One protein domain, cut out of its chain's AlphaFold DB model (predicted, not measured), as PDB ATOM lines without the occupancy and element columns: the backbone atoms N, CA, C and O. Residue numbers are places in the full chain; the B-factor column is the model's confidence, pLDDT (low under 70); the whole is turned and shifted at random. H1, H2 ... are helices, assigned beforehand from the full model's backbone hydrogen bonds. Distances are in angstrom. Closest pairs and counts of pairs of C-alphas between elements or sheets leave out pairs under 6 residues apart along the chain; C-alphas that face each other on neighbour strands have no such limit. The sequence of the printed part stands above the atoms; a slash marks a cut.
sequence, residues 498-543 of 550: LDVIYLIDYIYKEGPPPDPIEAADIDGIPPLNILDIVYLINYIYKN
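This is residues 498 to 543 of the 550 residues of the protein "PKD domain-containing protein" of candidate division Zixibacteria bacterium (UniProt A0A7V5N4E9). Two helices, H1 and H3, run opposite ways at a small angle but are slid along each other, overlapping near their first parts alone, and together they make the long direction of the domain. The short helix H2 lies to one side of the place where H1 and H3 meet, near both through Ala 520; residues 510 to 516 lead to it from the last end of H1, and residues 521 to 529 loop from it back to the beginning of H3. The printed part has 46 residues, with three named helices in the order H1, H2, H3 and no named strand, and its class is all helix. It is compact, with a radius of gyration of the C-alphas of 9.9 A and spans of 28 by 20 by 16 A.

The printed part opens with H1, residues 498 to 509, which begins at C-alpha 498 at (6.744, 13.075, -20.208) and measures 14.8 A from first to last C-alpha. Residues 510 to 516 lead to H2, residues 517 to 520, whose first C-alpha is at (14.144, 2.343, -30.130). H2 is 5.7 A from first to last C-alpha. Residues 521 to 529 follow, and then comes H3, residues 530 to 542, the longest helix with 13 residues. It measures 16.7 A from first to last C-alpha and ends at C-alpha 542 at (-7.143, 14.456, -29.137). Asn 543 is the last printed residue.

H1 and H3 touch, with 6 pairs of C-alphas within 8 A. Their closest C-alphas, those of Val 500 and Ile 533, are 6.0 A apart. They run opposite ways at a shallow tilt of 19 degrees. H1 touches H3 with residues 499 to 504 alone, and H3 touches H1 with residues 533 to 537 alone. H2 and H1 are close but not clearly touching; their closest C-alphas, those of Leu 503 and Ala 520, are 7.1 A apart. H2 and H3 are also close but not clearly touching, and their closest C-alphas are those of Ala 520 and Asp 532, at 6.9 A. In H1 and H3 every pair of O i and N i+4 is within hydrogen-bond range. H2 is too short for such a pair, and its 1 pair of O i and N i+3 is within range.

The two C-alphas farthest apart, those of Glu 510 and Asn 543, are 29.6 A apart, while the first and last printed C-alphas are 17.6 A apart. The printed part has no cut. The links from H1 to H2 and from H2 to H3 are short, with 7 and 9 residues between the helices. The mean pLDDT of the printed part is 88.8, and no printed residue is under 70; H2 has a mean of 83, H1 of 93 and H3 of 92.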
ATOM      1  N   LEU A 498       5.337  13.343 -20.482       92.31
ATOM      2  CA  LEU A 498       6.744  13.075 -20.208       92.31
ATOM      3  C   LEU A 498       7.372  12.269 -21.343       92.31
ATOM      4  O   LEU A 498       8.478  12.611 -21.759       92.31
ATOM      5  N   ASP A 499       6.637  11.342 -21.956       91.75
ATOM      6  CA  ASP A 499       7.090  10.605 -23.143       91.75
ATOM      7  C   ASP A 499       7.257  11.519 -24.357       91.75
ATOM      8  O   ASP A 499       8.237  11.442 -25.099       91.75
ATOM      9  N   VAL A 500       6.343  12.480 -24.528       92.62
ATOM     10  CA  VAL A 500       6.468  13.516 -25.568       92.62
ATOM     11  C   VAL A 500       7.737  14.342 -25.355       92.62
ATOM     12  O   VAL A 500       8.441  14.662 -26.316       92.62
ATOM     13  N   ILE A 501       8.029  14.710 -24.105       93.19
ATOM     14  CA  ILE A 501       9.232  15.470 -23.755       93.19
ATOM     15  C   ILE A 501      10.480  14.629 -24.020       93.19
ATOM     16  O   ILE A 501      11.406  15.134 -24.656       93.19
ATOM     17  N   TYR A 502      10.480  13.362 -23.605       92.75
ATOM     18  CA  TYR A 502      11.573  12.423 -23.841       92.75
ATOM     19  C   TYR A 502      11.887  12.322 -25.337       92.75
ATOM     20  O   TYR A 502      13.035  12.497 -25.750       92.75
ATOM     21  N   LEU A 503      10.862  12.122 -26.171       92.19
ATOM     22  CA  LEU A 503      11.034  11.966 -27.613       92.19
ATOM     23  C   LEU A 503      11.534  13.248 -28.291       92.19
ATOM     24  O   LEU A 503      12.385  13.194 -29.179       92.19
ATOM     25  N   ILE A 504      11.051  14.417 -27.854       94.31
ATOM     26  CA  ILE A 504      11.566  15.718 -28.310       94.31
ATOM     27  C   ILE A 504      13.039  15.875 -27.931       94.31
ATOM     28  O   ILE A 504      13.831  16.355 -28.745       94.31
ATOM     29  N   ASP A 505      13.406  15.504 -26.706       94.31
ATOM     30  CA  ASP A 505      14.775  15.629 -26.221       94.31
ATOM     31  C   ASP A 505      15.713  14.689 -26.985       94.31
ATOM     32  O   ASP A 505      16.781  15.124 -27.416       94.31
ATOM     33  N   TYR A 506      15.291  13.455 -27.267       92.19
ATOM     34  CA  TYR A 506      16.042  12.531 -28.114       92.19
ATOM     35  C   TYR A 506      16.213  13.050 -29.554       92.19
ATOM     36  O   TYR A 506      17.341  13.184 -30.030       92.19
ATOM     37  N   ILE A 507      15.119  13.403 -30.242       91.31
ATOM     38  CA  ILE A 507      15.154  13.779 -31.668       91.31
ATOM     39  C   ILE A 507      15.848  15.132 -31.889       91.31
ATOM     40  O   ILE A 507      16.532  15.320 -32.899       91.31
ATOM     41  N   TYR A 508      15.671  16.093 -30.976       94.38
ATOM     42  CA  TYR A 508      16.074  17.488 -31.203       94.38
ATOM     43  C   TYR A 508      17.106  18.045 -30.224       94.38
ATOM     44  O   TYR A 508      17.622  19.137 -30.478       94.38
ATOM     45  N   LYS A 509      17.397  17.364 -29.110       90.94
ATOM     46  CA  LYS A 509      18.273  17.899 -28.051       90.94
ATOM     47  C   LYS A 509      19.366  16.938 -27.584       90.94
ATOM     48  O   LYS A 509      19.908  17.145 -26.503       90.94
ATOM     49  N   GLU A 510      19.708  15.935 -28.394       89.44
ATOM     50  CA  GLU A 510      20.750  14.943 -28.076       89.44
ATOM     51  C   GLU A 510      20.483  14.184 -26.758       89.44
ATOM     52  O   GLU A 510      21.409  13.809 -26.035       89.44
ATOM     53  N   GLY A 511      19.206  13.970 -26.428       85.94
ATOM     54  CA  GLY A 511      18.787  13.117 -25.320       85.94
ATOM     55  C   GLY A 511      19.179  11.646 -25.530       85.94
ATOM     56  O   GLY A 511      19.576  11.254 -26.631       85.94
ATOM     57  N   PRO A 512      19.094  10.811 -24.480       85.12
ATOM     58  CA  PRO A 512      19.349   9.377 -24.603       85.12
ATOM     59  C   PRO A 512      18.358   8.710 -25.582       85.12
ATOM     60  O   PRO A 512      17.216   9.161 -25.678       85.12
ATOM     61  N   PRO A 513      18.774   7.664 -26.328       85.56
ATOM     62  CA  PRO A 513      17.864   6.909 -27.182       85.56
ATOM     63  C   PRO A 513      16.807   6.158 -26.361       85.56
ATOM     64  O   PRO A 513      17.158   5.624 -25.306       85.56
ATOM     65  N   PRO A 514      15.559   6.062 -26.860       83.00
ATOM     66  CA  PRO A 514      14.557   5.146 -26.325       83.00
ATOM     67  C   PRO A 514      15.080   3.704 -26.323       83.00
ATOM     68  O   PRO A 514      15.827   3.312 -27.226       83.00
ATOM     69  N   ASP A 515      14.697   2.929 -25.310       73.50
ATOM     70  CA  ASP A 515      15.141   1.550 -25.115       73.50
ATOM     71  C   ASP A 515      13.918   0.642 -24.874       73.50
ATOM     72  O   ASP A 515      13.341   0.690 -23.785       73.50
ATOM     73  N   PRO A 516      13.486  -0.145 -25.878       74.62
ATOM     74  CA  PRO A 516      14.040  -0.239 -27.234       74.62
ATOM     75  C   PRO A 516      13.670   0.974 -28.121       74.62
ATOM     76  O   PRO A 516      12.726   1.708 -27.830       74.62
ATOM     77  N   ILE A 517      14.391   1.192 -29.233       82.12
ATOM     78  CA  ILE A 517      14.144   2.343 -30.130       82.12
ATOM     79  C   ILE A 517      12.759   2.269 -30.789       82.12
ATOM     80  O   ILE A 517      12.151   3.291 -31.097       82.12
ATOM     81  N   GLU A 518      12.253   1.049 -30.950       82.81
ATOM     82  CA  GLU A 518      10.928   0.712 -31.452       82.81
ATOM     83  C   GLU A 518       9.803   1.222 -30.542       82.81
ATOM     84  O   GLU A 518       8.718   1.502 -31.039       82.81
ATOM     85  N   ALA A 519      10.054   1.441 -29.244       82.12
ATOM     86  CA  ALA A 519       9.058   2.037 -28.349       82.12
ATOM     87  C   ALA A 519       8.690   3.473 -28.761       82.12
ATOM     88  O   ALA A 519       7.607   3.957 -28.441       82.12
ATOM     89  N   ALA A 520       9.575   4.150 -29.498       86.50
ATOM     90  CA  ALA A 520       9.361   5.497 -30.005       86.50
ATOM     91  C   ALA A 520       8.851   5.568 -31.451       86.50
ATOM     92  O   ALA A 520       8.474   6.662 -31.869       86.50
ATOM     93  N   ASP A 521       8.816   4.455 -32.193       86.81
ATOM     94  CA  ASP A 521       8.324   4.383 -33.583       86.81
ATOM     95  C   ASP A 521       6.814   4.119 -33.593       86.81
ATOM     96  O   ASP A 521       6.327   3.048 -33.950       86.81
ATOM     97  N   ILE A 522       6.063   5.097 -33.097       86.25
ATOM     98  CA  ILE A 522       4.657   4.929 -32.702       86.25
ATOM     99  C   ILE A 522       3.733   5.034 -33.921       86.25
ATOM    100  O   ILE A 522       2.591   4.565 -33.905       86.25
ATOM    101  N   ASP A 523       4.209   5.655 -35.004       85.06
ATOM    102  CA  ASP A 523       3.514   5.628 -36.289       85.06
ATOM    103  C   ASP A 523       3.907   4.425 -37.176       85.06
ATOM    104  O   ASP A 523       3.232   4.170 -38.184       85.06
ATOM    105  N   GLY A 524       4.922   3.653 -36.767       83.75
ATOM    106  CA  GLY A 524       5.433   2.462 -37.446       83.75
ATOM    107  C   GLY A 524       6.208   2.762 -38.734       83.75
ATOM    108  O   GLY A 524       6.278   1.900 -39.624       83.75
ATOM    109  N   ILE A 525       6.714   3.990 -38.899       85.19
ATOM    110  CA  ILE A 525       7.427   4.469 -40.083       85.19
ATOM    111  C   ILE A 525       8.816   5.007 -39.681       85.19
ATOM    112  O   ILE A 525       9.000   6.211 -39.475       85.19
ATOM    113  N   PRO A 526       9.869   4.168 -39.737       83.50
ATOM    114  CA  PRO A 526      11.223   4.627 -39.460       83.50
ATOM    115  C   PRO A 526      11.751   5.572 -40.560       83.50
ATOM    116  O   PRO A 526      11.440   5.399 -41.747       83.50
ATOM    117  N   PRO A 527      12.647   6.523 -40.226       89.12
ATOM    118  CA  PRO A 527      13.242   6.763 -38.907       89.12
ATOM    119  C   PRO A 527      12.380   7.657 -38.000       89.12
ATOM    120  O   PRO A 527      11.600   8.467 -38.504       89.12
ATOM    121  N   LEU A 528      12.646   7.594 -36.689       89.19
ATOM    122  CA  LEU A 528      12.029   8.451 -35.669       89.19
ATOM    123  C   LEU A 528      12.062   9.928 -36.068       89.19
ATOM    124  O   LEU A 528      13.122  10.484 -36.389       89.19
ATOM    125  N   ASN A 529      10.896  10.565 -36.077       92.06
ATOM    126  CA  ASN A 529      10.742  11.929 -36.556       92.06
ATOM    127  C   ASN A 529       9.586  12.673 -35.855       92.06
ATOM    128  O   ASN A 529       9.036  12.255 -34.842       92.06
ATOM    129  N   ILE A 530       9.239  13.857 -36.368       93.00
ATOM    130  CA  ILE A 530       8.186  14.696 -35.779       93.00
ATOM    131  C   ILE A 530       6.801  14.028 -35.795       93.00
ATOM    132  O   ILE A 530       5.936  14.416 -35.013       93.00
ATOM    133  N   LEU A 531       6.563  13.073 -36.695       93.88
ATOM    134  CA  LEU A 531       5.284  12.384 -36.820       93.88
ATOM    135  C   LEU A 531       5.007  11.476 -35.619       93.88
ATOM    136  O   LEU A 531       3.876  11.500 -35.137       93.88
ATOM    137  N   ASP A 532       6.027  10.838 -35.045       92.44
ATOM    138  CA  ASP A 532       5.927  10.071 -33.795       92.44
ATOM    139  C   ASP A 532       5.508  10.960 -32.612       92.44
ATOM    140  O   ASP A 532       4.578  10.656 -31.861       92.44
ATOM    141  N   ILE A 533       6.110  12.151 -32.511       93.38
ATOM    142  CA  ILE A 533       5.740  13.166 -31.509       93.38
ATOM    143  C   ILE A 533       4.287  13.621 -31.711       93.38
ATOM    144  O   ILE A 533       3.522  13.776 -30.755       93.38
ATOM    145  N   VAL A 534       3.888  13.866 -32.963       93.50
ATOM    146  CA  VAL A 534       2.516  14.275 -33.298       93.50
ATOM    147  C   VAL A 534       1.521  13.166 -32.968       93.50
ATOM    148  O   VAL A 534       0.412  13.473 -32.516       93.50
ATOM    149  N   TYR A 535       1.897  11.904 -33.168       91.81
ATOM    150  CA  TYR A 535       1.089  10.751 -32.805       91.81
ATOM    151  C   TYR A 535       0.814  10.739 -31.299       91.81
ATOM    152  O   TYR A 535      -0.359  10.781 -30.916       91.81
ATOM    153  N   LEU A 536       1.854  10.805 -30.456       90.50
ATOM    154  CA  LEU A 536       1.717  10.856 -28.992       90.50
ATOM    155  C   LEU A 536       0.805  11.994 -28.535       90.50
ATOM    156  O   LEU A 536      -0.142  11.785 -27.781       90.50
ATOM    157  N   ILE A 537       1.029  13.206 -29.047       93.06
ATOM    158  CA  ILE A 537       0.211  14.374 -28.691       93.06
ATOM    159  C   ILE A 537      -1.258  14.163 -29.085       93.06
ATOM    160  O   ILE A 537      -2.166  14.579 -28.360       93.06
ATOM    161  N   ASN A 538      -1.521  13.552 -30.244       92.00
ATOM    162  CA  ASN A 538      -2.887  13.278 -30.678       92.00
ATOM    163  C   ASN A 538      -3.547  12.190 -29.826       92.00
ATOM    164  O   ASN A 538      -4.728  12.333 -29.508       92.00
ATOM    165  N   TYR A 539      -2.813  11.151 -29.435       89.88
ATOM    166  CA  TYR A 539      -3.294  10.152 -28.488       89.88
ATOM    167  C   TYR A 539      -3.665  10.800 -27.144       89.88
ATOM    168  O   TYR A 539      -4.837  10.777 -26.765       89.88
ATOM    169  N   ILE A 540      -2.721  11.499 -26.503       90.44
ATOM    170  CA  ILE A 540      -2.881  12.077 -25.156       90.44
ATOM    171  C   ILE A 540      -4.000  13.130 -25.111       90.44
ATOM    172  O   ILE A 540      -4.782  13.175 -24.161       90.44
ATOM    173  N   TYR A 541      -4.098  13.999 -26.125       92.88
ATOM    174  CA  TYR A 541      -4.952  15.195 -26.049       92.88
ATOM    175  C   TYR A 541      -6.112  15.245 -27.041       92.88
ATOM    176  O   TYR A 541      -6.959  16.137 -26.932       92.88
ATOM    177  N   LYS A 542      -6.162  14.360 -28.040       87.81
ATOM    178  CA  LYS A 542      -7.143  14.456 -29.137       87.81
ATOM    179  C   LYS A 542      -7.894  13.161 -29.431       87.81
ATOM    180  O   LYS A 542      -8.506  13.068 -30.494       87.81
ATOM    181  N   ASN A 543      -7.906  12.204 -28.499       85.38
ATOM    182  CA  ASN A 543      -8.516  10.882 -28.692       85.38
ATOM    183  C   ASN A 543      -7.978  10.178 -29.952       85.38
ATOM    184  O   ASN A 543      -8.738   9.560 -30.703       85.38
TER     185      ASN A 543